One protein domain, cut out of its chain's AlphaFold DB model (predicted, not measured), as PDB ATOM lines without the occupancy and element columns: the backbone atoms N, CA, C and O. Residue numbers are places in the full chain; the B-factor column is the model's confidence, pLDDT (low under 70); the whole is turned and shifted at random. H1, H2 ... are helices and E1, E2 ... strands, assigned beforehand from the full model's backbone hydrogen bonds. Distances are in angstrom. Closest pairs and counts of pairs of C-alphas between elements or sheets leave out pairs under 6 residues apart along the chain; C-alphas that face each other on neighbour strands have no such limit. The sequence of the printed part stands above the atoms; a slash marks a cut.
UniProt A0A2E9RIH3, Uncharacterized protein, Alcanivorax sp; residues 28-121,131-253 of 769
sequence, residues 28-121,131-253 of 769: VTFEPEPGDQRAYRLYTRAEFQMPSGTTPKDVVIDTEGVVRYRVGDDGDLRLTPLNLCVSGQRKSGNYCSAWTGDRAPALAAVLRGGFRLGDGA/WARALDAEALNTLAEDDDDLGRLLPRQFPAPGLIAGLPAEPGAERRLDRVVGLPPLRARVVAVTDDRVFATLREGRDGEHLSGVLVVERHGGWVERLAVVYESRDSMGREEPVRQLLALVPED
ATOM      1  N   VAL A  28     110.860  70.897  27.835       85.06
ATOM      2  CA  VAL A  28     110.887  69.576  28.462       85.06
ATOM      3  C   VAL A  28     111.648  69.660  29.777       85.06
ATOM      4  O   VAL A  28     112.841  69.976  29.789       85.06
ATOM      5  N   THR A  29     110.962  69.350  30.870       84.56
ATOM      6  CA  THR A  29     111.519  69.279  32.225       84.56
ATOM      7  C   THR A  29     111.221  67.901  32.796       84.56
ATOM      8  O   THR A  29     110.237  67.267  32.427       84.56
ATOM      9  N   PHE A  30     112.086  67.414  33.675       85.81
ATOM     10  CA  PHE A  30     111.864  66.142  34.346       85.81
ATOM     11  C   PHE A  30     110.975  66.301  35.558       85.81
ATOM     12  O   PHE A  30     111.404  66.758  36.617       85.81
ATOM     13  N   GLU A  31     109.728  65.910  35.352       85.19
ATOM     14  CA  GLU A  31     108.661  65.933  36.341       85.19
ATOM     15  C   GLU A  31     107.908  64.591  36.286       85.19
ATOM     16  O   GLU A  31     106.727  64.558  35.942       85.19
ATOM     17  N   PRO A  32     108.590  63.457  36.539       85.94
ATOM     18  CA  PRO A  32     107.946  62.148  36.540       85.94
ATOM     19  C   PRO A  32     107.004  61.989  37.739       85.94
ATOM     20  O   PRO A  32     107.170  62.639  38.776       85.94
ATOM     21  N   GLU A  33     106.045  61.074  37.631       88.81
ATOM     22  CA  GLU A  33     105.146  60.762  38.740       88.81
ATOM     23  C   GLU A  33     105.873  59.922  39.813       88.81
ATOM     24  O   GLU A  33     106.710  59.074  39.484       88.81
ATOM     25  N   PRO A  34     105.580  60.099  41.115       90.25
ATOM     26  CA  PRO A  34     106.085  59.198  42.147       90.25
ATOM     27  C   PRO A  34     105.731  57.737  41.842       90.25
ATOM     28  O   PRO A  34     104.585  57.411  41.534       90.25
ATOM     29  N   GLY A  35     106.720  56.848  41.925       89.44
ATOM     30  CA  GLY A  35     106.581  55.445  41.534       89.44
ATOM     31  C   GLY A  35     106.898  55.159  40.063       89.44
ATOM     32  O   GLY A  35     107.077  53.984  39.722       89.44
ATOM     33  N   ASP A  36     107.056  56.186  39.216       91.75
ATOM     34  CA  ASP A  36     107.514  56.002  37.841       91.75
ATOM     35  C   ASP A  36     108.851  55.275  37.812       91.75
ATOM     36  O   ASP A  36     109.782  55.560  38.576       91.75
ATOM     37  N   GLN A  37     108.955  54.332  36.881       92.50
ATOM     38  CA  GLN A  37     110.164  53.559  36.673       92.50
ATOM     39  C   GLN A  37     110.476  53.388  35.193       92.50
ATOM     40  O   GLN A  37     109.586  53.278  34.342       92.50
ATOM     41  N   ARG A  38     111.773  53.323  34.901       91.00
ATOM     42  CA  ARG A  38     112.324  53.023  33.582       91.00
ATOM     43  C   ARG A  38     113.516  52.090  33.744       91.00
ATOM     44  O   ARG A  38     114.345  52.269  34.637       91.00
ATOM     45  N   ALA A  39     113.592  51.076  32.893       90.25
ATOM     46  CA  ALA A  39     114.736  50.182  32.822       90.25
ATOM     47  C   ALA A  39     115.527  50.472  31.549       90.25
ATOM     48  O   ALA A  39     114.954  50.660  30.474       90.25
ATOM     49  N   TYR A  40     116.847  50.505  31.686       87.88
ATOM     50  CA  TYR A  40     117.761  50.826  30.604       87.88
ATOM     51  C   TYR A  40     118.855  49.786  30.496       87.88
ATOM     52  O   TYR A  40     119.350  49.263  31.497       87.88
ATOM     53  N   ARG A  41     119.299  49.567  29.264       85.56
ATOM     54  CA  ARG A  41     120.613  49.004  28.997       85.56
ATOM     55  C   ARG A  41     121.655  50.095  29.137       85.56
ATOM     56  O   ARG A  41     121.510  51.174  28.561       85.56
ATOM     57  N   LEU A  42     122.715  49.770  29.855       86.19
ATOM     58  CA  LEU A  42     123.848  50.643  30.097       86.19
ATOM     59  C   LEU A  42     125.103  50.023  29.492       86.19
ATOM     60  O   LEU A  42     125.408  48.861  29.759       86.19
ATOM     61  N   TYR A  43     125.834  50.822  28.722       85.38
ATOM     62  CA  TYR A  43     127.143  50.491  28.177       85.38
ATOM     63  C   TYR A  43     128.130  51.600  28.539       85.38
ATOM     64  O   TYR A  43     127.911  52.755  28.170       85.38
ATOM     65  N   THR A  44     129.212  51.284  29.253       84.94
ATOM     66  CA  THR A  44     130.228  52.276  29.650       84.94
ATOM     67  C   THR A  44     131.639  51.773  29.392       84.94
ATOM     68  O   THR A  44     131.960  50.625  29.678       84.94
ATOM     69  N   ARG A  45     132.471  52.609  28.771       85.19
ATOM     70  CA  ARG A  45     133.865  52.305  28.444       85.19
ATOM     71  C   ARG A  45     134.717  53.395  29.030       85.19
ATOM     72  O   ARG A  45     134.437  54.562  28.781       85.19
ATOM     73  N   ALA A  46     135.757  53.025  29.753       83.38
ATOM     74  CA  ALA A  46     136.767  53.950  30.235       83.38
ATOM     75  C   ALA A  46     138.141  53.473  29.758       83.38
ATOM     76  O   ALA A  46     138.577  52.383  30.121       83.38
ATOM     77  N   GLU A  47     138.802  54.278  28.928       83.00
ATOM     78  CA  GLU A  47     140.162  54.042  28.444       83.00
ATOM     79  C   GLU A  47     141.122  54.972  29.192       83.00
ATOM     80  O   GLU A  47     141.137  56.179  28.947       83.00
ATOM     81  N   PHE A  48     141.895  54.414  30.123       78.88
ATOM     82  CA  PHE A  48     142.885  55.145  30.912       78.88
ATOM     83  C   PHE A  48     144.236  55.137  30.203       78.88
ATOM     84  O   PHE A  48     144.802  54.067  29.953       78.88
ATOM     85  N   GLN A  49     144.765  56.330  29.939       75.81
ATOM     86  CA  GLN A  49     146.086  56.515  29.346       75.81
ATOM     87  C   GLN A  49     147.154  56.409  30.436       75.81
ATOM     88  O   GLN A  49     147.344  57.326  31.235       75.81
ATOM     89  N   MET A  50     147.853  55.275  30.488       69.50
ATOM     90  CA  MET A  50     148.873  55.034  31.514       69.50
ATOM     91  C   MET A  50     150.212  55.692  31.128       69.50
ATOM     92  O   MET A  50     150.642  55.555  29.978       69.50
ATOM     93  N   PRO A  51     150.941  56.330  32.067       59.50
ATOM     94  CA  PRO A  51     152.299  56.809  31.813       59.50
ATOM     95  C   PRO A  51     153.218  55.653  31.388       59.50
ATOM     96  O   PRO A  51     153.351  54.646  32.088       59.50
ATOM     97  N   SER A  52     153.853  55.782  30.222       51.97
ATOM     98  CA  SER A  52     154.715  54.752  29.638       51.97
ATOM     99  C   SER A  52     155.962  54.521  30.501       51.97
ATOM    100  O   SER A  52     156.894  55.323  30.471       51.97
ATOM    101  N   GLY A  53     155.997  53.430  31.264       48.19
ATOM    102  CA  GLY A  53     157.172  53.070  32.066       48.19
ATOM    103  C   GLY A  53     157.399  51.570  32.203       48.19
ATOM    104  O   GLY A  53     158.510  51.099  31.986       48.19
ATOM    105  N   THR A  54     156.362  50.792  32.526       47.22
ATOM    106  CA  THR A  54     156.545  49.358  32.836       47.22
ATOM    107  C   THR A  54     155.407  48.441  32.379       47.22
ATOM    108  O   THR A  54     155.517  47.225  32.519       47.22
ATOM    109  N   THR A  55     154.326  48.962  31.785       44.38
ATOM    110  CA  THR A  55     153.254  48.137  31.196       44.38
ATOM    111  C   THR A  55     152.767  48.767  29.885       44.38
ATOM    112  O   THR A  55     152.390  49.934  29.904       44.38
ATOM    113  N   PRO A  56     152.760  48.058  28.739       42.56
ATOM    114  CA  PRO A  56     152.499  48.681  27.441       42.56
ATOM    115  C   PRO A  56     151.016  48.682  27.030       42.56
ATOM    116  O   PRO A  56     150.724  48.480  25.854       42.56
ATOM    117  N   LYS A  57     150.054  48.852  27.949       55.19
ATOM    118  CA  LYS A  57     148.626  48.871  27.572       55.19
ATOM    119  C   LYS A  57     147.816  49.871  28.389       55.19
ATOM    120  O   LYS A  57     147.849  49.820  29.618       55.19
ATOM    121  N   ASP A  58     147.058  50.710  27.684       64.00
ATOM    122  CA  ASP A  58     145.922  51.447  28.235       64.00
ATOM    123  C   ASP A  58     145.026  50.477  29.016       64.00
ATOM    124  O   ASP A  58     144.766  49.352  28.570       64.00
ATOM    125  N   VAL A  59     144.579  50.888  30.203       74.62
ATOM    126  CA  VAL A  59     143.600  50.101  30.960       74.62
ATOM    127  C   VAL A  59     142.235  50.431  30.381       74.62
ATOM    128  O   VAL A  59     141.819  51.584  30.402       74.62
ATOM    129  N   VAL A  60     141.547  49.425  29.852       79.31
ATOM    130  CA  VAL A  60     140.203  49.575  29.295       79.31
ATOM    131  C   VAL A  60     139.229  48.851  30.198       79.31
ATOM    132  O   VAL A  60     139.342  47.639  30.355       79.31
ATOM    133  N   ILE A  61     138.275  49.587  30.756       79.69
ATOM    134  CA  ILE A  61     137.194  49.038  31.570       79.69
ATOM    135  C   ILE A  61     135.908  49.140  30.759       79.69
ATOM    136  O   ILE A  61     135.491  50.246  30.429       79.69
ATOM    137  N   ASP A  62     135.302  47.998  30.437       81.56
ATOM    138  CA  ASP A  62     134.007  47.916  29.752       81.56
ATOM    139  C   ASP A  62     132.942  47.446  30.752       81.56
ATOM    140  O   ASP A  62     133.136  46.430  31.424       81.56
ATOM    141  N   THR A  63     131.807  48.135  30.792       82.19
ATOM    142  CA  THR A  63     130.621  47.807  31.586       82.19
ATOM    143  C   THR A  63     129.428  47.621  30.661       82.19
ATOM    144  O   THR A  63     129.166  48.468  29.812       82.19
ATOM    145  N   GLU A  64     128.684  46.535  30.832       84.38
ATOM    146  CA  GLU A  64     127.431  46.258  30.131       84.38
ATOM    147  C   GLU A  64     126.410  45.726  31.135       84.38
ATOM    148  O   GLU A  64     126.726  44.836  31.922       84.38
ATOM    149  N   GLY A  65     125.177  46.218  31.103       84.75
ATOM    150  CA  GLY A  65     124.160  45.730  32.024       84.75
ATOM    151  C   GLY A  65     122.766  46.287  31.794       84.75
ATOM    152  O   GLY A  65     122.526  47.040  30.851       84.75
ATOM    153  N   VAL A  66     121.859  45.910  32.691       88.38
ATOM    154  CA  VAL A  66     120.509  46.457  32.818       88.38
ATOM    155  C   VAL A  66     120.386  47.128  34.179       88.38
ATOM    156  O   VAL A  66     120.641  46.514  35.217       88.38
ATOM    157  N   VAL A  67     119.967  48.385  34.177       89.75
ATOM    158  CA  VAL A  67     119.732  49.194  35.375       89.75
ATOM    159  C   VAL A  67     118.288  49.678  35.382       89.75
ATOM    160  O   VAL A  67     117.728  50.006  34.336       89.75
ATOM    161  N   ARG A  68     117.671  49.727  36.559       92.88
ATOM    162  CA  ARG A  68     116.333  50.285  36.755       92.88
ATOM    163  C   ARG A  68     116.430  51.570  37.547       92.88
ATOM    164  O   ARG A  68     117.016  51.574  38.624       92.88
ATOM    165  N   TYR A  69     115.804  52.617  37.036       91.94
ATOM    166  CA  TYR A  69     115.599  53.870  37.740       91.94
ATOM    167  C   TYR A  69     114.148  53.932  38.193       91.94
ATOM    168  O   TYR A  69     113.250  53.560  37.435       91.94
ATOM    169  N   ARG A  70     113.925  54.371  39.427       93.31
ATOM    170  CA  ARG A  70     112.599  54.551  40.015       93.31
ATOM    171  C   ARG A  70     112.566  55.838  40.821       93.31
ATOM    172  O   ARG A  70     113.468  56.070  41.623       93.31
ATOM    173  N   VAL A  71     111.511  56.615  40.645       90.62
ATOM    174  CA  VAL A  71     111.217  57.794  41.461       90.62
ATOM    175  C   VAL A  71     110.566  57.315  42.754       90.62
ATOM    176  O   VAL A  71     109.546  56.626  42.722       90.62
ATOM    177  N   GLY A  72     111.200  57.586  43.891       86.94
ATOM    178  CA  GLY A  72     110.638  57.278  45.201       86.94
ATOM    179  C   GLY A  72     109.466  58.193  45.554       86.94
ATOM    180  O   GLY A  72     109.274  59.244  44.946       86.94
ATOM    181  N   ASP A  73     108.696  57.814  46.574       85.56
ATOM    182  CA  ASP A  73     107.600  58.645  47.101       85.56
ATOM    183  C   ASP A  73     108.104  59.977  47.692       85.56
ATOM    184  O   ASP A  73     107.357  60.944  47.810       85.56
ATOM    185  N   ASP A  74     109.388  60.019  48.056       81.25
ATOM    186  CA  ASP A  74     110.148  61.193  48.493       81.25
ATOM    187  C   ASP A  74     110.605  62.093  47.328       81.25
ATOM    188  O   ASP A  74     111.171  63.156  47.567       81.25
ATOM    189  N   GLY A  75     110.360  61.683  46.079       78.19
ATOM    190  CA  GLY A  75     110.843  62.352  44.871       78.19
ATOM    191  C   GLY A  75     112.293  62.014  44.511       78.19
ATOM    192  O   GLY A  75     112.770  62.438  43.458       78.19
ATOM    193  N   ASP A  76     112.994  61.223  45.332       82.94
ATOM    194  CA  ASP A  76     114.378  60.832  45.068       82.94
ATOM    195  C   ASP A  76     114.453  59.833  43.911       82.94
ATOM    196  O   ASP A  76     113.747  58.818  43.880       82.94
ATOM    197  N   LEU A  77     115.399  60.046  42.997       86.25
ATOM    198  CA  LEU A  77     115.694  59.080  41.949       86.25
ATOM    199  C   LEU A  77     116.587  57.965  42.505       86.25
ATOM    200  O   LEU A  77     117.712  58.197  42.951       86.25
ATOM    201  N   ARG A  78     116.100  56.728  42.457       90.38
ATOM    202  CA  ARG A  78     116.823  55.543  42.926       90.38
ATOM    203  C   ARG A  78     117.203  54.660  41.753       90.38
ATOM    204  O   ARG A  78     116.371  54.394  40.890       90.38
ATOM    205  N   LEU A  79     118.436  54.168  41.756       91.25
ATOM    206  CA  LEU A  79     118.953  53.217  40.783       91.25
ATOM    207  C   LEU A  79     119.172  51.848  41.424       91.25
ATOM    208  O   LEU A  79     119.806  51.722  42.469       91.25
ATOM    209  N   THR A  80     118.707  50.807  40.744       91.44
ATOM    210  CA  THR A  80     118.959  49.411  41.093       91.44
ATOM    211  C   THR A  80     119.570  48.696  39.888       91.44
ATOM    212  O   THR A  80     118.897  48.553  38.860       91.44
ATOM    213  N   PRO A  81     120.823  48.223  39.973       90.12
ATOM    214  CA  PRO A  81     121.386  47.328  38.971       90.12
ATOM    215  C   PRO A  81     120.616  46.003  38.969       90.12
ATOM    216  O   PRO A  81     120.550  45.312  39.983       90.12
ATOM    217  N   LEU A  82     120.025  45.638  37.832       88.19
ATOM    218  CA  LEU A  82     119.351  44.346  37.654       88.19
ATOM    219  C   LEU A  82     120.307  43.299  37.087       88.19
ATOM    220  O   LEU A  82     120.189  42.119  37.395       88.19
ATOM    221  N   ASN A  83     121.247  43.737  36.254       86.75
ATOM    222  CA  ASN A  83     122.343  42.949  35.716       86.75
ATOM    223  C   ASN A  83     123.514  43.902  35.433       86.75
ATOM    224  O   ASN A  83     123.290  44.976  34.886       86.75
ATOM    225  N   LEU A  84     124.744  43.543  35.786       85.94
ATOM    226  CA  LEU A  84     125.920  44.370  35.517       85.94
ATOM    227  C   LEU A  84     127.152  43.497  35.321       85.94
ATOM    228  O   LEU A  84     127.569  42.809  36.244       85.94
ATOM    229  N   CYS A  85     127.748  43.548  34.142       82.44
ATOM    230  CA  CYS A  85     129.006  42.903  33.813       82.44
ATOM    231  C   CYS A  85     130.085  43.951  33.595       82.44
ATOM    232  O   CYS A  85     129.905  44.849  32.780       82.44
ATOM    233  N   VAL A  86     131.218  43.798  34.271       81.69
ATOM    234  CA  VAL A  86     132.390  44.660  34.122       81.69
ATOM    235  C   VAL A  86     133.583  43.809  33.716       81.69
ATOM    236  O   VAL A  86     133.803  42.721  34.248       81.69
ATOM    237  N   SER A  87     134.370  44.301  32.767       79.12
ATOM    238  CA  SER A  87     135.595  43.652  32.312       79.12
ATOM    239  C   SER A  87     136.771  44.619  32.240       79.12
ATOM    240  O   SER A  87     136.572  45.824  32.126       79.12
ATOM    241  N   GLY A  88     137.994  44.087  32.321       71.69
ATOM    242  CA  GLY A  88     139.236  44.860  32.222       71.69
ATOM    243  C   GLY A  88     139.721  45.506  33.526       71.69
ATOM    244  O   GLY A  88     140.670  46.289  33.509       71.69
ATOM    245  N   GLN A  89     139.117  45.148  34.663       68.56
ATOM    246  CA  GLN A  89     139.592  45.533  35.997       68.56
ATOM    247  C   GLN A  89     140.862  44.760  36.377       68.56
ATOM    248  O   GLN A  89     141.036  43.602  35.993       68.56
ATOM    249  N   ARG A  90     141.755  45.392  37.149       64.94
ATOM    250  CA  ARG A  90     143.039  44.785  37.544       64.94
ATOM    251  C   ARG A  90     142.886  43.728  38.641       64.94
ATOM    252  O   ARG A  90     143.297  42.594  38.423       64.94
ATOM    253  N   LYS A  91     142.349  44.110  39.812       64.69
ATOM    254  CA  LYS A  91     142.286  43.267  41.024       64.69
ATOM    255  C   LYS A  91     141.106  42.297  40.995       64.69
ATOM    256  O   LYS A  91     141.318  41.096  40.862       64.69
ATOM    257  N   SER A  92     139.882  42.820  41.066       58.75
ATOM    258  CA  SER A  92     138.637  42.034  41.008       58.75
ATOM    259  C   SER A  92     138.449  41.261  39.698       58.75
ATOM    260  O   SER A  92     137.666  40.313  39.644       58.75
ATOM    261  N   GLY A  93     139.189  41.621  38.644       69.00
ATOM    262  CA  GLY A  93     139.069  41.001  37.331       69.00
ATOM    263  C   GLY A  93     137.702  41.259  36.694       69.00
ATOM    264  O   GLY A  93     136.982  42.191  37.043       69.00
ATOM    265  N   ASN A  94     137.336  40.437  35.714       76.19
ATOM    266  CA  ASN A  94     136.012  40.535  35.106       76.19
ATOM    267  C   ASN A  94     134.965  39.969  36.072       76.19
ATOM    268  O   ASN A  94     135.107  38.828  36.515       76.19
ATOM    269  N   TYR A  95     133.887  40.705  36.323       78.69
ATOM    270  CA  TYR A  95     132.770  40.227  37.133       78.69
ATOM    271  C   TYR A  95     131.439  40.448  36.425       78.69
ATOM    272  O   TYR A  95     131.314  41.303  35.554       78.69
ATOM    273  N   CYS A  96     130.430  39.683  36.833       80.12
ATOM    274  CA  CYS A  96     129.043  39.910  36.458       80.12
ATOM    275  C   CYS A  96     128.160  39.753  37.687       80.12
ATOM    276  O   CYS A  96     128.338  38.802  38.440       80.12
ATOM    277  N   SER A  97     127.208  40.658  37.878       79.62
ATOM    278  CA  SER A  97     126.363  40.774  39.068       79.62
ATOM    279  C   SER A  97     125.480  39.550  39.304       79.62
ATOM    280  O   SER A  97     125.177  39.209  40.438       79.62
ATOM    281  N   ALA A  98     125.139  38.816  38.242       75.94
ATOM    282  CA  ALA A  98     124.488  37.516  38.372       75.94
ATOM    283  C   ALA A  98     125.375  36.485  39.110       75.94
ATOM    284  O   ALA A  98     124.866  35.503  39.628       75.94
ATOM    285  N   TRP A  99     126.688  36.706  39.181       74.62
ATOM    286  CA  TRP A  99     127.703  35.786  39.706       74.62
ATOM    287  C   TRP A  99     128.504  36.372  40.872       74.62
ATOM    288  O   TRP A  99     129.501  35.773  41.281       74.62
ATOM    289  N   THR A 100     128.106  37.536  41.399       67.56
ATOM    290  CA  THR A 100     128.854  38.205  42.473       67.56
ATOM    291  C   THR A 100     128.757  37.455  43.797       67.56
ATOM    292  O   THR A 100     129.784  37.353  44.455       67.56
ATOM    293  N   GLY A 101     127.602  36.841  44.107       62.44
ATOM    294  CA  GLY A 101     127.376  35.823  45.155       62.44
ATOM    295  C   GLY A 101     128.332  35.829  46.363       62.44
ATOM    296  O   GLY A 101     128.680  36.880  46.894       62.44
ATOM    297  N   ASP A 102     128.785  34.639  46.771       58.84
ATOM    298  CA  ASP A 102     129.774  34.449  47.851       58.84
ATOM    299  C   ASP A 102     131.189  34.923  47.475       58.84
ATOM    300  O   ASP A 102     132.064  35.041  48.331       58.84
ATOM    301  N   ARG A 103     131.450  35.168  46.184       65.31
ATOM    302  CA  ARG A 103     132.784  35.534  45.680       65.31
ATOM    303  C   ARG A 103     133.134  37.000  45.935       65.31
ATOM    304  O   ARG A 103     134.315  37.327  45.957       65.31
ATOM    305  N   ALA A 104     132.131  37.862  46.096       76.81
ATOM    306  CA  ALA A 104     132.285  39.281  46.397       76.81
ATOM    307  C   ALA A 104     131.060  39.792  47.193       76.81
ATOM    308  O   ALA A 104     130.222  40.515  46.641       76.81
ATOM    309  N   PRO A 105     130.922  39.421  48.482       81.94
ATOM    310  CA  PRO A 105     129.728  39.715  49.279       81.94
ATOM    311  C   PRO A 105     129.491  41.218  49.474       81.94
ATOM    312  O   PRO A 105     128.346  41.660  49.388       81.94
ATOM    313  N   ALA A 106     130.553  42.013  49.651       85.75
ATOM    314  CA  ALA A 106     130.459  43.472  49.745       85.75
ATOM    315  C   ALA A 106     129.910  44.088  48.444       85.75
ATOM    316  O   ALA A 106     128.964  44.870  48.472       85.75
ATOM    317  N   LEU A 107     130.410  43.650  47.281       85.88
ATOM    318  CA  LEU A 107     129.882  44.073  45.981       85.88
ATOM    319  C   LEU A 107     128.414  43.668  45.808       85.88
ATOM    320  O   LEU A 107     127.601  44.474  45.362       85.88
ATOM    321  N   ALA A 108     128.056  42.436  46.175       85.38
ATOM    322  CA  ALA A 108     126.674  41.974  46.108       85.38
ATOM    323  C   ALA A 108     125.746  42.817  47.002       85.38
ATOM    324  O   ALA A 108     124.641  43.151  46.578       85.38
ATOM    325  N   ALA A 109     126.193  43.199  48.203       88.31
ATOM    326  CA  ALA A 109     125.448  44.069  49.109       88.31
ATOM    327  C   ALA A 109     125.255  45.481  48.534       88.31
ATOM    328  O   ALA A 109     124.116  45.945  48.474       88.31
ATOM    329  N   VAL A 110     126.308  46.107  47.990       89.75
ATOM    330  CA  VAL A 110     126.206  47.420  47.322       89.75
ATOM    331  C   VAL A 110     125.221  47.376  46.151       89.75
ATOM    332  O   VAL A 110     124.324  48.214  46.057       89.75
ATOM    333  N   LEU A 111     125.351  46.386  45.260       89.62
ATOM    334  CA  LEU A 111     124.475  46.260  44.092       89.62
ATOM    335  C   LEU A 111     123.017  45.981  44.495       89.62
ATOM    336  O   LEU A 111     122.105  46.505  43.856       89.62
ATOM    337  N   ARG A 112     122.790  45.199  45.561       88.38
ATOM    338  CA  ARG A 112     121.449  44.916  46.100       88.38
ATOM    339  C   ARG A 112     120.818  46.148  46.741       88.38
ATOM    340  O   ARG A 112     119.634  46.394  46.528       88.38
ATOM    341  N   GLY A 113     121.599  46.905  47.510       88.88
ATOM    342  CA  GLY A 113     121.156  48.156  48.120       88.88
ATOM    343  C   GLY A 113     120.804  49.205  47.068       88.88
ATOM    344  O   GLY A 113     119.819  49.923  47.217       88.88
ATOM    345  N   GLY A 114     121.559  49.244  45.968       91.19
ATOM    346  CA  GLY A 114     121.388  50.227  44.909       91.19
ATOM    347  C   GLY A 114     121.919  51.604  45.308       91.19
ATOM    348  O   GLY A 114     122.678  51.758  46.268       91.19
ATOM    349  N   PHE A 115     121.530  52.619  44.544       90.62
ATOM    350  CA  PHE A 115     122.078  53.965  44.652       90.62
ATOM    351  C   PHE A 115     120.961  55.004  44.711       90.62
ATOM    352  O   PHE A 115     119.983  54.917  43.968       90.62
ATOM    353  N   ARG A 116     121.126  56.019  45.557       88.88
ATOM    354  CA  ARG A 116     120.380  57.276  45.457       88.88
ATOM    355  C   ARG A 116     121.130  58.193  44.502       88.88
ATOM    356  O   ARG A 116     122.335  58.391  44.665       88.88
ATOM    357  N   LEU A 117     120.423  58.747  43.527       84.31
ATOM    358  CA  LEU A 117     120.961  59.718  42.586       84.31
ATOM    359  C   LEU A 117     120.500  61.114  42.990       84.31
ATOM    360  O   LEU A 117     119.329  61.319  43.296       84.31
ATOM    361  N   GLY A 118     121.424  62.068  42.988       72.75
ATOM    362  CA  GLY A 118     121.148  63.464  43.308       72.75
ATOM    363  C   GLY A 118     122.027  64.400  42.492       72.75
ATOM    364  O   GLY A 118     122.921  63.959  41.775       72.75
ATOM    365  N   ASP A 119     121.811  65.705  42.615       60.28
ATOM    366  CA  ASP A 119     122.517  66.727  41.830       60.28
ATOM    367  C   ASP A 119     123.989  66.948  42.235       60.28
ATOM    368  O   ASP A 119     124.659  67.836  41.704       60.28
ATOM    369  N   GLY A 120     124.510  66.130  43.153       56.31
ATOM    370  CA  GLY A 120     125.880  66.218  43.641       56.31
ATOM    371  C   GLY A 120     126.119  67.384  44.604       56.31
ATOM    372  O   GLY A 120     127.266  67.611  44.977       56.31
ATOM    373  N   ALA A 121     125.095  68.113  45.059       52.34
ATOM    374  CA  ALA A 121     125.265  69.024  46.186       52.34
ATOM    375  C   ALA A 121     125.436  68.201  47.481       52.34
ATOM    376  O   ALA A 121     124.543  67.476  47.922       52.34
ATOM    377  N   TRP A 131     127.638  61.877  42.670       71.50
ATOM    378  CA  TRP A 131     126.278  62.114  42.206       71.50
ATOM    379  C   TRP A 131     125.383  60.862  42.334       71.50
ATOM    380  O   TRP A 131     124.162  60.977  42.416       71.50
ATOM    381  N   ALA A 132     125.996  59.678  42.426       80.81
ATOM    382  CA  ALA A 132     125.383  58.464  42.945       80.81
ATOM    383  C   ALA A 132     125.960  58.156  44.326       80.81
ATOM    384  O   ALA A 132     127.178  58.057  44.487       80.81
ATOM    385  N   ARG A 133     125.088  57.942  45.306       85.00
ATOM    386  CA  ARG A 133     125.460  57.489  46.648       85.00
ATOM    387  C   ARG A 133     124.919  56.088  46.859       85.00
ATOM    388  O   ARG A 133     123.722  55.869  46.673       85.00
ATOM    389  N   ALA A 134     125.786  55.147  47.231       88.69
ATOM    390  CA  ALA A 134     125.332  53.815  47.613       88.69
ATOM    391  C   ALA A 134     124.379  53.936  48.806       88.69
ATOM    392  O   ALA A 134     124.645  54.680  49.751       88.69
ATOM    393  N   LEU A 135     123.256  53.225  48.747       90.00
ATOM    394  CA  LEU A 135     122.313  53.172  49.863       90.00
ATOM    395  C   LEU A 135     122.866  52.343  51.033       90.00
ATOM    396  O   LEU A 135     122.485  52.579  52.175       90.00
ATOM    397  N   ASP A 136     123.794  51.428  50.747       90.75
ATOM    398  CA  ASP A 136     124.577  50.677  51.727       90.75
ATOM    399  C   ASP A 136     126.026  51.198  51.740       90.75
ATOM    400  O   ASP A 136     126.901  50.715  51.015       90.75
ATOM    401  N   ALA A 137     126.256  52.266  52.507       88.88
ATOM    402  CA  ALA A 137     127.566  52.908  52.607       88.88
ATOM    403  C   ALA A 137     128.603  52.024  53.318       88.88
ATOM    404  O   ALA A 137     129.784  52.086  52.988       88.88
ATOM    405  N   GLU A 138     128.170  51.177  54.258       91.00
ATOM    406  CA  GLU A 138     129.050  50.232  54.950       91.00
ATOM    407  C   GLU A 138     129.591  49.194  53.966       91.00
ATOM    408  O   GLU A 138     130.806  49.032  53.858       91.00
ATOM    409  N   ALA A 139     128.719  48.585  53.157       89.56
ATOM    410  CA  ALA A 139     129.144  47.651  52.120       89.56
ATOM    411  C   ALA A 139     130.055  48.304  51.070       89.56
ATOM    412  O   ALA A 139     130.983  47.656  50.582       89.56
ATOM    413  N   LEU A 140     129.820  49.576  50.723       88.69
ATOM    414  CA  LEU A 140     130.690  50.311  49.801       88.69
ATOM    415  C   LEU A 140     132.079  50.549  50.403       88.69
ATOM    416  O   LEU A 140     133.074  50.386  49.701       88.69
ATOM    417  N   ASN A 141     132.149  50.890  51.690       89.25
ATOM    418  CA  ASN A 141     133.416  51.071  52.393       89.25
ATOM    419  C   ASN A 141     134.189  49.752  52.490       89.25
ATOM    420  O   ASN A 141     135.362  49.722  52.138       89.25
ATOM    421  N   THR A 142     133.530  48.644  52.852       89.62
ATOM    422  CA  THR A 142     134.154  47.309  52.830       89.62
ATOM    423  C   THR A 142     134.650  46.947  51.429       89.62
ATOM    424  O   THR A 142     135.766  46.461  51.267       89.62
ATOM    425  N   LEU A 143     133.859  47.235  50.390       86.75
ATOM    426  CA  LEU A 143     134.275  47.012  49.007       86.75
ATOM    427  C   LEU A 143     135.508  47.847  48.635       86.75
ATOM    428  O   LEU A 143     136.363  47.349  47.912       86.75
ATOM    429  N   ALA A 144     135.604  49.091  49.106       86.00
ATOM    430  CA  ALA A 144     136.755  49.957  48.863       86.00
ATOM    431  C   ALA A 144     138.009  49.512  49.643       86.00
ATOM    432  O   ALA A 144     139.124  49.666  49.149       86.00
ATOM    433  N   GLU A 145     137.854  48.915  50.826       86.56
ATOM    434  CA  GLU A 145     138.968  48.298  51.559       86.56
ATOM    435  C   GLU A 145     139.540  47.086  50.801       86.56
ATOM    436  O   GLU A 145     140.763  46.944  50.689       86.56
ATOM    437  N   ASP A 146     138.669  46.255  50.221       80.94
ATOM    438  CA  ASP A 146     139.055  45.072  49.442       80.94
ATOM    439  C   ASP A 146     139.591  45.440  48.039       80.94
ATOM    440  O   ASP A 146     140.623  44.933  47.574       80.94
ATOM    441  N   ASP A 147     138.895  46.344  47.350       79.38
ATOM    442  CA  ASP A 147     139.200  46.826  46.005       79.38
ATOM    443  C   ASP A 147     138.843  48.318  45.858       79.38
ATOM    444  O   ASP A 147     137.797  48.685  45.320       79.38
ATOM    445  N   ASP A 148     139.754  49.181  46.320       77.88
ATOM    446  CA  ASP A 148     139.637  50.649  46.266       77.88
ATOM    447  C   ASP A 148     139.249  51.180  44.879       77.88
ATOM    448  O   ASP A 148     138.391  52.056  44.753       77.88
ATOM    449  N   ASP A 149     139.806  50.595  43.812       74.25
ATOM    450  CA  ASP A 149     139.447  50.969  42.445       74.25
ATOM    451  C   ASP A 149     137.958  50.708  42.193       74.25
ATOM    452  O   ASP A 149     137.235  51.582  41.716       74.25
ATOM    453  N   LEU A 150     137.465  49.519  42.533       78.00
ATOM    454  CA  LEU A 150     136.068  49.168  42.310       78.00
ATOM    455  C   LEU A 150     135.118  49.986  43.196       78.00
ATOM    456  O   LEU A 150     134.121  50.499  42.682       78.00
ATOM    457  N   GLY A 151     135.433  50.152  44.483       79.81
ATOM    458  CA  GLY A 151     134.639  50.960  45.414       79.81
ATOM    459  C   GLY A 151     134.502  52.416  44.956       79.81
ATOM    460  O   GLY A 151     133.403  52.972  44.964       79.81
ATOM    461  N   ARG A 152     135.585  53.021  44.451       77.44
ATOM    462  CA  ARG A 152     135.575  54.410  43.955       77.44
ATOM    463  C   ARG A 152     134.915  54.559  42.583       77.44
ATOM    464  O   ARG A 152     134.234  55.559  42.337       77.44
ATOM    465  N   LEU A 153     135.111  53.594  41.681       77.25
ATOM    466  CA  LEU A 153     134.615  53.664  40.303       77.25
ATOM    467  C   LEU A 153     133.137  53.297  40.184       77.25
ATOM    468  O   LEU A 153     132.456  53.859  39.330       77.25
ATOM    469  N   LEU A 154     132.638  52.352  40.985       81.44
ATOM    470  CA  LEU A 154     131.299  51.777  40.818       81.44
ATOM    471  C   LEU A 154     130.169  52.825  40.846       81.44
ATOM    472  O   LEU A 154     129.403  52.857  39.882       81.44
ATOM    473  N   PRO A 155     130.072  53.734  41.838       80.19
ATOM    474  CA  PRO A 155     129.016  54.751  41.842       80.19
ATOM    475  C   PRO A 155     129.085  55.681  40.622       80.19
ATOM    476  O   PRO A 155     128.066  56.171  40.148       80.19
ATOM    477  N   ARG A 156     130.281  55.893  40.061       77.31
ATOM    478  CA  ARG A 156     130.521  56.824  38.949       77.31
ATOM    479  C   ARG A 156     130.167  56.249  37.571       77.31
ATOM    480  O   ARG A 156     130.295  56.954  36.576       77.31
ATOM    481  N   GLN A 157     129.702  55.000  37.491       75.94
ATOM    482  CA  GLN A 157     129.358  54.344  36.221       75.94
ATOM    483  C   GLN A 157     127.922  54.615  35.730       75.94
ATOM    484  O   GLN A 157     127.613  54.302  34.583       75.94
ATOM    485  N   PHE A 158     127.033  55.168  36.561       78.88
ATOM    486  CA  PHE A 158     125.576  55.101  36.343       78.88
ATOM    487  C   PHE A 158     124.861  56.445  36.081       78.88
ATOM    488  O   PHE A 158     124.145  56.878  36.970       78.88
ATOM    489  N   PRO A 159     124.941  57.101  34.915       75.12
ATOM    490  CA  PRO A 159     124.370  58.456  34.717       75.12
ATOM    491  C   PRO A 159     122.944  58.619  35.280       75.12
ATOM    492  O   PRO A 159     122.195  57.643  35.290       75.12
ATOM    493  N   ALA A 160     122.514  59.821  35.681       73.12
ATOM    494  CA  ALA A 160     121.111  60.028  36.060       73.12
ATOM    495  C   ALA A 160     120.261  60.438  34.834       73.12
ATOM    496  O   ALA A 160     120.323  61.594  34.399       73.12
ATOM    497  N   PRO A 161     119.463  59.520  34.249       61.81
ATOM    498  CA  PRO A 161     118.557  59.830  33.164       61.81
ATOM    499  C   PRO A 161     117.414  60.645  33.752       61.81
ATOM    500  O   PRO A 161     116.629  60.143  34.547       61.81
ATOM    501  N   GLY A 162     117.336  61.914  33.380       56.97
ATOM    502  CA  GLY A 162     116.199  62.746  33.741       56.97
ATOM    503  C   GLY A 162     116.567  64.053  34.404       56.97
ATOM    504  O   GLY A 162     115.791  64.968  34.319       56.97
ATOM    505  N   LEU A 163     117.751  64.278  34.965       61.03
ATOM    506  CA  LEU A 163     118.023  65.577  35.613       61.03
ATOM    507  C   LEU A 163     118.368  66.692  34.591       61.03
ATOM    508  O   LEU A 163     119.444  67.285  34.615       61.03
ATOM    509  N   ILE A 164     117.446  66.960  33.656       65.44
ATOM    510  CA  ILE A 164     117.502  67.995  32.622       65.44
ATOM    511  C   ILE A 164     116.666  69.187  33.089       65.44
ATOM    512  O   ILE A 164     115.437  69.145  33.128       65.44
ATOM    513  N   ALA A 165     117.348  70.284  33.407       64.31
ATOM    514  CA  ALA A 165     116.714  71.543  33.783       64.31
ATOM    515  C   ALA A 165     116.247  72.325  32.540       64.31
ATOM    516  O   ALA A 165     116.888  73.300  32.126       64.31
ATOM    517  N   GLY A 166     115.135  71.882  31.953       76.94
ATOM    518  CA  GLY A 166     114.401  72.592  30.909       76.94
ATOM    519  C   GLY A 166     115.124  72.644  29.561       76.94
ATOM    520  O   GLY A 166     115.964  73.518  29.333       76.94
ATOM    521  N   LEU A 167     114.773  71.738  28.650       84.56
ATOM    522  CA  LEU A 167     115.220  71.733  27.255       84.56
ATOM    523  C   LEU A 167     114.103  72.287  26.352       84.56
ATOM    524  O   LEU A 167     113.045  71.663  26.285       84.56
ATOM    525  N   PRO A 168     114.297  73.420  25.649       88.50
ATOM    526  CA  PRO A 168     113.271  73.958  24.756       88.50
ATOM    527  C   PRO A 168     112.889  72.945  23.674       88.50
ATOM    528  O   PRO A 168     113.765  72.371  23.038       88.50
ATOM    529  N   ALA A 169     111.601  72.726  23.435       85.62
ATOM    530  CA  ALA A 169     111.111  71.820  22.399       85.62
ATOM    531  C   ALA A 169     111.041  72.532  21.033       85.62
ATOM    532  O   ALA A 169     110.014  72.512  20.360       85.62
ATOM    533  N   GLU A 170     112.147  73.152  20.614       83.94
ATOM    534  CA  GLU A 170     112.237  73.938  19.378       83.94
ATOM    535  C   GLU A 170     113.522  73.597  18.598       83.94
ATOM    536  O   GLU A 170     114.621  73.719  19.148       83.94
ATOM    537  N   PRO A 171     113.440  73.181  17.318       78.19
ATOM    538  CA  PRO A 171     114.623  72.939  16.497       78.19
ATOM    539  C   PRO A 171     115.550  74.157  16.419       78.19
ATOM    540  O   PRO A 171     115.129  75.269  16.134       78.19
ATOM    541  N   GLY A 172     116.845  73.930  16.623       76.44
ATOM    542  CA  GLY A 172     117.865  74.973  16.637       76.44
ATOM    543  C   GLY A 172     118.092  75.619  18.003       76.44
ATOM    544  O   GLY A 172     119.147  76.228  18.175       76.44
ATOM    545  N   ALA A 173     117.188  75.440  18.972       85.94
ATOM    546  CA  ALA A 173     117.371  75.964  20.319       85.94
ATOM    547  C   ALA A 173     118.600  75.346  20.997       85.94
ATOM    548  O   ALA A 173     118.863  74.144  20.887       85.94
ATOM    549  N   GLU A 174     119.345  76.175  21.725       88.44
ATOM    550  CA  GLU A 174     120.505  75.752  22.502       88.44
ATOM    551  C   GLU A 174     120.278  75.998  23.989       88.44
ATOM    552  O   GLU A 174     119.790  77.049  24.412       88.44
ATOM    553  N   ARG A 175     120.672  75.021  24.804       87.44
ATOM    554  CA  ARG A 175     120.596  75.099  26.257       87.44
ATOM    555  C   ARG A 175     121.868  74.553  26.869       87.44
ATOM    556  O   ARG A 175     122.315  73.451  26.557       87.44
ATOM    557  N   ARG A 176     122.435  75.317  27.794       84.88
ATOM    558  CA  ARG A 176     123.500  74.829  28.658       84.88
ATOM    559  C   ARG A 176     122.894  73.983  29.774       84.88
ATOM    560  O   ARG A 176     121.998  74.438  30.479       84.88
ATOM    561  N   LEU A 177     123.383  72.760  29.909       77.62
ATOM    562  CA  LEU A 177     123.012  71.817  30.949       77.62
ATOM    563  C   LEU A 177     124.199  71.696  31.910       77.62
ATOM    564  O   LEU A 177     125.127  70.915  31.710       77.62
ATOM    565  N   ASP A 178     124.184  72.537  32.943       65.69
ATOM    566  CA  ASP A 178     125.266  72.646  33.929       65.69
ATOM    567  C   ASP A 178     125.286  71.518  34.968       65.69
ATOM    568  O   ASP A 178     126.252  71.396  35.718       65.69
ATOM    569  N   ARG A 179     124.218  70.714  35.033       55.84
ATOM    570  CA  ARG A 179     124.010  69.684  36.059       55.84
ATOM    571  C   ARG A 179     123.437  68.386  35.488       55.84
ATOM    572  O   ARG A 179     122.583  67.774  36.119       55.84
ATOM    573  N   VAL A 180     123.865  67.961  34.293       61.47
ATOM    574  CA  VAL A 180     123.518  66.599  33.850       61.47
ATOM    575  C   VAL A 180     124.290  65.629  34.726       61.47
ATOM    576  O   VAL A 180     125.499  65.470  34.607       61.47
ATOM    577  N   VAL A 181     123.577  65.046  35.674       61.12
ATOM    578  CA  VAL A 181     124.142  64.293  36.783       61.12
ATOM    579  C   VAL A 181     124.920  63.075  36.275       61.12
ATOM    580  O   VAL A 181     124.375  62.184  35.623       61.12
ATOM    581  N   GLY A 182     126.222  63.075  36.561       65.00
ATOM    582  CA  GLY A 182     127.182  62.079  36.084       65.00
ATOM    583  C   GLY A 182     127.931  62.426  34.801       65.00
ATOM    584  O   GLY A 182     128.779  61.645  34.381       65.00
ATOM    585  N   LEU A 183     127.686  63.601  34.215       74.38
ATOM    586  CA  LEU A 183     128.422  64.133  33.069       74.38
ATOM    587  C   LEU A 183     129.009  65.517  33.391       74.38
ATOM    588  O   LEU A 183     128.460  66.243  34.224       74.38
ATOM    589  N   PRO A 184     130.119  65.918  32.746       74.62
ATOM    590  CA  PRO A 184     130.594  67.294  32.848       74.62
ATOM    591  C   PRO A 184     129.580  68.267  32.209       74.62
ATOM    592  O   PRO A 184     128.734  67.841  31.412       74.62
ATOM    593  N   PRO A 185     129.640  69.573  32.544       78.25
ATOM    594  CA  PRO A 185     128.751  70.576  31.967       78.25
ATOM    595  C   PRO A 185     128.747  70.505  30.442       78.25
ATOM    596  O   PRO A 185     129.802  70.441  29.810       78.25
ATOM    597  N   LEU A 186     127.562  70.552  29.844       84.56
ATOM    598  CA  LEU A 186     127.403  70.341  28.409       84.56
ATOM    599  C   LEU A 186     126.403  71.322  27.798       84.56
ATOM    600  O   LEU A 186     125.587  71.920  28.497       84.56
ATOM    601  N   ARG A 187     126.472  71.528  26.484       88.06
ATOM    602  CA  ARG A 187     125.480  72.288  25.713       88.06
ATOM    603  C   ARG A 187     124.690  71.327  24.844       88.06
ATOM    604  O   ARG A 187     125.269  70.587  24.052       88.06
ATOM    605  N   ALA A 188     123.373  71.353  24.995       87.94
ATOM    606  CA  ALA A 188     122.441  70.638  24.145       87.94
ATOM    607  C   ALA A 188     121.915  71.585  23.065       87.94
ATOM    608  O   ALA A 188     121.423  72.667  23.380       87.94
ATOM    609  N   ARG A 189     121.999  71.166  21.802       88.31
ATOM    610  CA  ARG A 189     121.348  71.828  20.668       88.31
ATOM    611  C   ARG A 189     120.260  70.925  20.124       88.31
ATOM    612  O   ARG A 189     120.556  69.802  19.716       88.31
ATOM    613  N   VAL A 190     119.030  71.415  20.086       83.94
ATOM    614  CA  VAL A 190     117.890  70.663  19.568       83.94
ATOM    615  C   VAL A 190     117.978  70.578  18.053       83.94
ATOM    616  O   VAL A 190     118.164  71.579  17.362       83.94
ATOM    617  N   VAL A 191     117.873  69.362  17.530       77.75
ATOM    618  CA  VAL A 191     117.964  69.074  16.094       77.75
ATOM    619  C   VAL A 191     116.617  68.695  15.488       77.75
ATOM    620  O   VAL A 191     116.396  68.956  14.306       77.75
ATOM    621  N   ALA A 192     115.719  68.105  16.281       71.50
ATOM    622  CA  ALA A 192     114.370  67.737  15.864       71.50
ATOM    623  C   ALA A 192     113.438  67.608  17.076       71.50
ATOM    624  O   ALA A 192     113.887  67.352  18.194       71.50
ATOM    625  N   VAL A 193     112.138  67.762  16.833       75.00
ATOM    626  CA  VAL A 193     111.070  67.664  17.835       75.00
ATOM    627  C   VAL A 193     109.899  66.917  17.206       75.00
ATOM    628  O   VAL A 193     109.556  67.178  16.054       75.00
ATOM    629  N   THR A 194     109.310  65.989  17.950       73.00
ATOM    630  CA  THR A 194     108.070  65.283  17.604       73.00
ATOM    631  C   THR A 194     107.015  65.536  18.684       73.00
ATOM    632  O   THR A 194     107.255  66.249  19.665       73.00
ATOM    633  N   ASP A 195     105.828  64.955  18.523       73.06
ATOM    634  CA  ASP A 195     104.754  65.066  19.518       73.06
ATOM    635  C   ASP A 195     105.154  64.453  20.869       73.06
ATOM    636  O   ASP A 195     104.742  64.930  21.923       73.06
ATOM    637  N   ASP A 196     106.022  63.443  20.845       78.25
ATOM    638  CA  ASP A 196     106.443  62.655  22.000       78.25
ATOM    639  C   ASP A 196     107.896  62.900  22.437       78.25
ATOM    640  O   ASP A 196     108.236  62.585  23.578       78.25
ATOM    641  N   ARG A 197     108.770  63.452  21.577       83.62
ATOM    642  CA  ARG A 197     110.226  63.464  21.813       83.62
ATOM    643  C   ARG A 197     110.931  64.751  21.403       83.62
ATOM    644  O   ARG A 197     110.525  65.449  20.477       83.62
ATOM    645  N   VAL A 198     112.069  65.005  22.044       82.81
ATOM    646  CA  VAL A 198     113.050  66.024  21.643       82.81
ATOM    647  C   VAL A 198     114.395  65.361  21.382       82.81
ATOM    648  O   VAL A 198     114.907  64.626  22.225       82.81
ATOM    649  N   PHE A 199     114.977  65.643  20.220       84.56
ATOM    650  CA  PHE A 199     116.274  65.136  19.785       84.56
ATOM    651  C   PHE A 199     117.302  66.258  19.872       84.56
ATOM    652  O   PHE A 199     117.082  67.344  19.330       84.56
ATOM    653  N   ALA A 200     118.449  65.994  20.491       84.44
ATOM    654  CA  ALA A 200     119.514  66.973  20.650       84.44
ATOM    655  C   ALA A 200     120.908  66.380  20.409       84.44
ATOM    656  O   ALA A 200     121.178  65.214  20.696       84.44
ATOM    657  N   THR A 201     121.819  67.216  19.913       87.69
ATOM    658  CA  THR A 201     123.265  66.952  19.924       87.69
ATOM    659  C   THR A 201     123.900  67.613  21.137       87.69
ATOM    660  O   THR A 201     123.509  68.722  21.503       87.69
ATOM    661  N   LEU A 202     124.902  66.963  21.721       87.81
ATOM    662  CA  LEU A 202     125.630  67.428  22.896       87.81
ATOM    663  C   LEU A 202     127.059  67.828  22.516       87.81
ATOM    664  O   LEU A 202     127.728  67.128  21.743       87.81
ATOM    665  N   ARG A 203     127.524  68.942  23.079       88.56
ATOM    666  CA  ARG A 203     128.900  69.451  22.983       88.56
ATOM    667  C   ARG A 203     129.380  69.953  24.340       88.56
ATOM    668  O   ARG A 203     128.582  70.079  25.272       88.56
ATOM    669  N   GLU A 204     130.668  70.234  24.443       85.06
ATOM    670  CA  GLU A 204     131.306  70.778  25.635       85.06
ATOM    671  C   GLU A 204     130.599  72.036  26.178       85.06
ATOM    672  O   GLU A 204     130.170  72.933  25.447       85.06
ATOM    673  N   GLY A 205     130.434  72.089  27.503       71.38
ATOM    674  CA  GLY A 205     129.866  73.243  28.201       71.38
ATOM    675  C   GLY A 205     130.872  74.375  28.397       71.38
ATOM    676  O   GLY A 205     130.472  75.544  28.503       71.38
ATOM    677  N   ARG A 206     132.163  74.023  28.427       75.31
ATOM    678  CA  ARG A 206     133.314  74.905  28.632       75.31
ATOM    679  C   ARG A 206     134.321  74.713  27.500       75.31
ATOM    680  O   ARG A 206     134.592  73.589  27.091       75.31
ATOM    681  N   ASP A 207     134.884  75.817  27.029       69.12
ATOM    682  CA  ASP A 207     135.855  75.797  25.938       69.12
ATOM    683  C   ASP A 207     137.130  75.048  26.371       69.12
ATOM    684  O   ASP A 207     137.642  75.261  27.471       69.12
ATOM    685  N   GLY A 208     137.645  74.174  25.500       68.19
ATOM    686  CA  GLY A 208     138.847  73.368  25.754       68.19
ATOM    687  C   GLY A 208     138.598  71.999  26.398       68.19
ATOM    688  O   GLY A 208     139.550  71.240  26.571       68.19
ATOM    689  N   GLU A 209     137.349  71.655  26.723       79.00
ATOM    690  CA  GLU A 209     136.964  70.291  27.098       79.00
ATOM    691  C   GLU A 209     136.624  69.461  25.850       79.00
ATOM    692  O   GLU A 209     136.113  69.973  24.855       79.00
ATOM    693  N   HIS A 210     136.889  68.156  25.898       87.19
ATOM    694  CA  HIS A 210     136.469  67.227  24.853       87.19
ATOM    695  C   HIS A 210     135.198  66.519  25.314       87.19
ATOM    696  O   HIS A 210     135.273  65.587  26.111       87.19
ATOM    697  N   LEU A 211     134.032  66.950  24.818       88.69
ATOM    698  CA  LEU A 211     132.767  66.234  24.983       88.69
ATOM    699  C   LEU A 211     131.941  66.278  23.700       88.69
ATOM    700  O   LEU A 211     131.763  67.320  23.081       88.69
ATOM    701  N   SER A 212     131.374  65.142  23.311       88.94
ATOM    702  CA  SER A 212     130.428  65.088  22.207       88.94
ATOM    703  C   SER A 212     129.422  63.964  22.388       88.94
ATOM    704  O   SER A 212     129.779  62.887  22.849       88.94
ATOM    705  N   GLY A 213     128.166  64.186  22.012       89.50
ATOM    706  CA  GLY A 213     127.138  63.168  22.188       89.50
ATOM    707  C   GLY A 213     125.811  63.488  21.522       89.50
ATOM    708  O   GLY A 213     125.678  64.455  20.771       89.50
ATOM    709  N   VAL A 214     124.823  62.658  21.825       87.12
ATOM    710  CA  VAL A 214     123.432  62.764  21.388       87.12
ATOM    711  C   VAL A 214     122.499  62.405  22.535       87.12
ATOM    712  O   VAL A 214     122.837  61.593  23.398       87.12
ATOM    713  N   LEU A 215     121.321  63.014  22.525       87.12
ATOM    714  CA  LEU A 215     120.309  62.885  23.559       87.12
ATOM    715  C   LEU A 215     118.923  62.829  22.919       87.12
ATOM    716  O   LEU A 215     118.615  63.639  22.043       87.12
ATOM    717  N   VAL A 216     118.083  61.908  23.387       85.62
ATOM    718  CA  VAL A 216     116.652  61.892  23.084       85.62
ATOM    719  C   VAL A 216     115.854  61.820  24.376       85.62
ATOM    720  O   VAL A 216     116.121  60.965  25.224       85.62
ATOM    721  N   VAL A 217     114.893  62.728  24.517       86.50
ATOM    722  CA  VAL A 217     114.109  62.933  25.741       86.50
ATOM    723  C   VAL A 217     112.622  62.814  25.430       86.50
ATOM    724  O   VAL A 217     112.165  63.351  24.421       86.50
ATOM    725  N   GLU A 218     111.885  62.133  26.303       86.44
ATOM    726  CA  GLU A 218     110.421  62.089  26.317       86.44
ATOM    727  C   GLU A 218     109.854  63.461  26.713       86.44
ATOM    728  O   GLU A 218     110.287  64.051  27.702       86.44
ATOM    729  N   ARG A 219     108.861  63.971  25.978       84.19
ATOM    730  CA  ARG A 219     108.282  65.299  26.242       84.19
ATOM    731  C   ARG A 219     107.422  65.378  27.498       84.19
ATOM    732  O   ARG A 219     107.410  66.432  28.111       84.19
ATOM    733  N   HIS A 220     106.700  64.314  27.851       82.25
ATOM    734  CA  HIS A 220     105.685  64.374  28.908       82.25
ATOM    735  C   HIS A 220     106.284  64.198  30.310       82.25
ATOM    736  O   HIS A 220     105.951  64.971  31.199       82.25
ATOM    737  N   GLY A 221     107.188  63.228  30.503       80.94
ATOM    738  CA  GLY A 221     107.865  63.008  31.793       80.94
ATOM    739  C   GLY A 221     109.305  63.527  31.882       80.94
ATOM    740  O   GLY A 221     109.926  63.438  32.939       80.94
ATOM    741  N   GLY A 222     109.890  64.004  30.777       85.56
ATOM    742  CA  GLY A 222     111.292  64.439  30.732       85.56
ATOM    743  C   GLY A 222     112.319  63.312  30.888       85.56
ATOM    744  O   GLY A 222     113.511  63.577  31.065       85.56
ATOM    745  N   TRP A 223     111.885  62.047  30.831       87.94
ATOM    746  CA  TRP A 223     112.778  60.895  30.877       87.94
ATOM    747  C   TRP A 223     113.729  60.909  29.684       87.94
ATOM    748  O   TRP A 223     113.326  61.079  28.531       87.94
ATOM    749  N   VAL A 224     115.010  60.663  29.949       87.44
ATOM    750  CA  VAL A 224     115.963  60.361  28.879       87.44
ATOM    751  C   VAL A 224     115.575  59.012  28.295       87.44
ATOM    752  O   VAL A 224     115.648  58.006  28.988       87.44
ATOM    753  N   GLU A 225     115.176  58.961  27.032       84.44
ATOM    754  CA  GLU A 225     114.984  57.684  26.347       84.44
ATOM    755  C   GLU A 225     116.330  57.107  25.919       84.44
ATOM    756  O   GLU A 225     116.576  55.911  26.057       84.44
ATOM    757  N   ARG A 226     117.190  57.960  25.350       87.50
ATOM    758  CA  ARG A 226     118.452  57.563  24.724       87.50
ATOM    759  C   ARG A 226     119.526  58.602  24.985       87.50
ATOM    760  O   ARG A 226     119.291  59.799  24.839       87.50
ATOM    761  N   LEU A 227     120.723  58.136  25.299       87.88
ATOM    762  CA  LEU A 227     121.895  58.974  25.504       87.88
ATOM    763  C   LEU A 227     123.116  58.231  24.982       87.88
ATOM    764  O   LEU A 227     123.320  57.072  25.329       87.88
ATOM    765  N   ALA A 228     123.951  58.902  24.197       87.94
ATOM    766  CA  ALA A 228     125.332  58.481  24.017       87.94
ATOM    767  C   ALA A 228     126.255  59.687  24.076       87.94
ATOM    768  O   ALA A 228     125.976  60.716  23.468       87.94
ATOM    769  N   VAL A 229     127.356  59.563  24.802       89.00
ATOM    770  CA  VAL A 229     128.323  60.643  24.971       89.00
ATOM    771  C   VAL A 229     129.723  60.071  25.073       89.00
ATOM    772  O   VAL A 229     129.952  59.067  25.746       89.00
ATOM    773  N   VAL A 230     130.655  60.726  24.390       89.12
ATOM    774  CA  VAL A 230     132.086  60.532  24.552       89.12
ATOM    775  C   VAL A 230     132.685  61.788  25.157       89.12
ATOM    776  O   VAL A 230     132.355  62.896  24.730       89.12
ATOM    777  N   TYR A 231     133.554  61.632  26.144       87.31
ATOM    778  CA  TYR A 231     134.272  62.755  26.729       87.31
ATOM    779  C   TYR A 231     135.644  62.349  27.256       87.31
ATOM    780  O   TYR A 231     135.884  61.178  27.553       87.31
ATOM    781  N   GLU A 232     136.550  63.316  27.366       85.50
ATOM    782  CA  GLU A 232     137.859  63.132  27.991       85.50
ATOM    783  C   GLU A 232     137.942  63.945  29.278       85.50
ATOM    784  O   GLU A 232     137.498  65.092  29.337       85.50
ATOM    785  N   SER A 233     138.499  63.349  30.327       75.88
ATOM    786  CA  SER A 233     138.647  64.008  31.621       75.88
ATOM    787  C   SER A 233     139.959  63.605  32.303       75.88
ATOM    788  O   SER A 233     140.592  62.624  31.916       75.88
ATOM    789  N   ARG A 234     140.364  64.369  33.327       66.12
ATOM    790  CA  ARG A 234     141.532  64.077  34.179       66.12
ATOM    791  C   ARG A 234     141.176  63.692  35.627       66.12
ATOM    792  O   ARG A 234     142.084  63.552  36.429       66.12
ATOM    793  N   ASP A 235     139.883  63.581  35.965       61.25
ATOM    794  CA  ASP A 235     139.419  63.240  37.335       61.25
ATOM    795  C   ASP A 235     137.976  62.669  37.410       61.25
ATOM    796  O   ASP A 235     137.411  62.447  38.483       61.25
ATOM    797  N   SER A 236     137.310  62.379  36.285       54.72
ATOM    798  CA  SER A 236     135.889  61.959  36.319       54.72
ATOM    799  C   SER A 236     135.653  60.655  37.087       54.72
ATOM    800  O   SER A 236     134.552  60.414  37.572       54.72
ATOM    801  N   MET A 237     136.694  59.842  37.270       56.41
ATOM    802  CA  MET A 237     136.631  58.504  37.855       56.41
ATOM    803  C   MET A 237     137.496  58.338  39.121       56.41
ATOM    804  O   MET A 237     137.636  57.231  39.624       56.41
ATOM    805  N   GLY A 238     138.063  59.424  39.662       56.81
ATOM    806  CA  GLY A 238     138.859  59.389  40.898       56.81
ATOM    807  C   GLY A 238     140.310  58.969  40.663       56.81
ATOM    808  O   GLY A 238     141.007  58.544  41.584       56.81
ATOM    809  N   ARG A 239     140.762  59.077  39.418       63.62
ATOM    810  CA  ARG A 239     142.125  58.812  38.976       63.62
ATOM    811  C   ARG A 239     142.681  60.069  38.324       63.62
ATOM    812  O   ARG A 239     141.933  60.750  37.630       63.62
ATOM    813  N   GLU A 240     143.962  60.344  38.554       66.50
ATOM    814  CA  GLU A 240     144.654  61.514  37.994       66.50
ATOM    815  C   GLU A 240     145.039  61.308  36.517       66.50
ATOM    816  O   GLU A 240     145.344  62.268  35.803       66.50
ATOM    817  N   GLU A 241     145.043  60.058  36.037       73.62
ATOM    818  CA  GLU A 241     145.335  59.746  34.642       73.62
ATOM    819  C   GLU A 241     144.233  60.251  33.690       73.62
ATOM    820  O   GLU A 241     143.041  60.109  33.985       73.62
ATOM    821  N   PRO A 242     144.597  60.771  32.500       77.75
ATOM    822  CA  PRO A 242     143.625  61.090  31.465       77.75
ATOM    823  C   PRO A 242     142.794  59.861  31.086       77.75
ATOM    824  O   PRO A 242     143.335  58.792  30.782       77.75
ATOM    825  N   VAL A 243     141.475  60.031  31.066       81.19
ATOM    826  CA  VAL A 243     140.521  58.985  30.704       81.19
ATOM    827  C   VAL A 243     139.633  59.456  29.563       81.19
ATOM    828  O   VAL A 243     139.047  60.537  29.624       81.19
ATOM    829  N   ARG A 244     139.502  58.626  28.526       86.38
ATOM    830  CA  ARG A 244     138.445  58.760  27.519       86.38
ATOM    831  C   ARG A 244     137.287  57.862  27.915       86.38
ATOM    832  O   ARG A 244     137.476  56.659  28.097       86.38
ATOM    833  N   GLN A 245     136.095  58.429  28.036       84.62
ATOM    834  CA  GLN A 245     134.899  57.703  28.432       84.62
ATOM    835  C   GLN A 245     133.858  57.712  27.326       84.62
ATOM    836  O   GLN A 245     133.581  58.763  26.760       84.62
ATOM    837  N   LEU A 246     133.269  56.551  27.050       86.94
ATOM    838  CA  LEU A 246     132.084  56.403  26.213       86.94
ATOM    839  C   LEU A 246     130.957  55.834  27.071       86.94
ATOM    840  O   LEU A 246     131.102  54.769  27.665       86.94
ATOM    841  N   LEU A 247     129.829  56.525  27.093       87.38
ATOM    842  CA  LEU A 247     128.608  56.118  27.771       87.38
ATOM    843  C   LEU A 247     127.501  55.975  26.726       87.38
ATOM    844  O   LEU A 247     127.330  56.875  25.908       87.38
ATOM    845  N   ALA A 248     126.736  54.888  26.781       86.88
ATOM    846  CA  ALA A 248     125.487  54.733  26.051       86.88
ATOM    847  C   ALA A 248     124.393  54.150  26.955       86.88
ATOM    848  O   ALA A 248     124.618  53.186  27.688       86.88
ATOM    849  N   LEU A 249     123.208  54.744  26.883       86.31
ATOM    850  CA  LEU A 249     122.017  54.379  27.634       86.31
ATOM    851  C   LEU A 249     120.832  54.328  26.667       86.31
ATOM    852  O   LEU A 249     120.580  55.291  25.942       86.31
ATOM    853  N   VAL A 250     120.135  53.196  26.637       83.81
ATOM    854  CA  VAL A 250     118.960  52.952  25.782       83.81
ATOM    855  C   VAL A 250     117.916  52.146  26.557       83.81
ATOM    856  O   VAL A 250     118.287  51.504  27.542       83.81
ATOM    857  N   PRO A 251     116.637  52.127  26.150       83.56
ATOM    858  CA  PRO A 251     115.607  51.341  26.831       83.56
ATOM    859  C   PRO A 251     115.971  49.847  26.937       83.56
ATOM    860  O   PRO A 251     116.714  49.317  26.107       83.56
ATOM    861  N   GLU A 252     115.484  49.148  27.965       80.69
ATOM    862  CA  GLU A 252     115.788  47.720  28.188       80.69
ATOM    863  C   GLU A 252     115.432  46.825  26.985       80.69
ATOM    864  O   GLU A 252     116.165  45.885  26.642       80.69
ATOM    865  N   ASP A 253     114.318  47.146  26.336       70.44
ATOM    866  CA  ASP A 253     113.763  46.472  25.168       70.44
ATOM    867  C   ASP A 253     114.421  46.898  23.847       70.44
ATOM    868  O   ASP A 253     114.050  46.392  22.790       70.44
TER     869      ASP A 253
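What this domain is: This is residues 28 to 121 and 131 to 253 of the 769 residues of an uncharacterized protein of Alcanivorax sp (UniProt A0A2E9RIH3). One large sheet of eleven strands curls like part of a barrel, and three short helices, H1, H2 and H3, cluster near the end of the sheet where E3, E4 and E5 lie. A long link, residues 154 to 173, passes through the inside of the curl from H3 to the far edge strand E6. The printed part has 217 residues, with elements in the order E1 E2 E3 H1 E4 E5 H2 H3 E6 E7 E8 E9 E10 E11, and its class is mixed, helices and strands. The sheet, E5 E4 E3 E2 E1 E11 E10 E9 E8 E7 E6, is antiparallel throughout. The whole is compact, with a radius of gyration of the C-alphas of 17.5 A and spans of 50 by 43 by 32 A.

Where its parts are: Find C-alpha 37 at (110.164, 53.559, 36.673); from there E1, residues 37 to 48, runs 33.3 A. E2, residues 59 to 71, covers 34.9 A and bends by 61 degrees at residue 66; E3, residues 77 to 87, covers 27.0 A and bends by 70 degrees at residue 83. Next come H1, 105 to 113, E4, 115 to 117, E5, 132 to 134, H2, 137 to 146, and H3, 148 to 153. Then read E6, 174 to 177, E7, 186 to 193, E8, 197 to 204, E9, 210 to 218, and E10, 224 to 233, which bends by 53 degrees at residue 230. E11, residues 243 to 251, ends at C-alpha 251, (115.607, 51.341, 26.831).

How they stand to each other: Begin at E1, antiparallel to E11, with N 43 and O 248 2.9 A apart, within hydrogen-bond range. On the other side of E1, E2 forms a hairpin with it, N 44 to O 63 at 2.9 A. The strands form two meanders, each strand the antiparallel neighbour of the one before: E1 E2 E3, and E6 E7 E8 E9 E10 E11. At the edge strands, look for N 133 to O 116, 2.9 A, between E5 and E4, and N 177 to O 186, 2.7 A, between E6 and E7. H1 is on the sheet at a height of 6.8 A, over none of its strands; Leu 111 and Pro 81 of E3 have C-alphas 6.1 A apart, the closest pair. H1 and H2 touch at a shallow tilt of 30 degrees, opposite ways, closest at C-alphas 106 and 139, 5.0 A. H2 and H3 touch at a steep tilt of 51 degrees, closest at C-alphas 144 and 151, 4.2 A. In H1, H2 and H3 every O i to N i+4 pair is within hydrogen-bond range.

The domain as a whole: The C-alphas farthest apart are those of Thr 54 and Asp 195, 55.7 A. Residues 122 to 130 are not printed; C-alphas 121 and 131 are 8.0 A apart across this cut. The links E3 to H1 and H3 to E6 are long. The mean pLDDT of the printed part is 79.5, and 40 residues are under 70, among them 50 to 58 and 234 to 240.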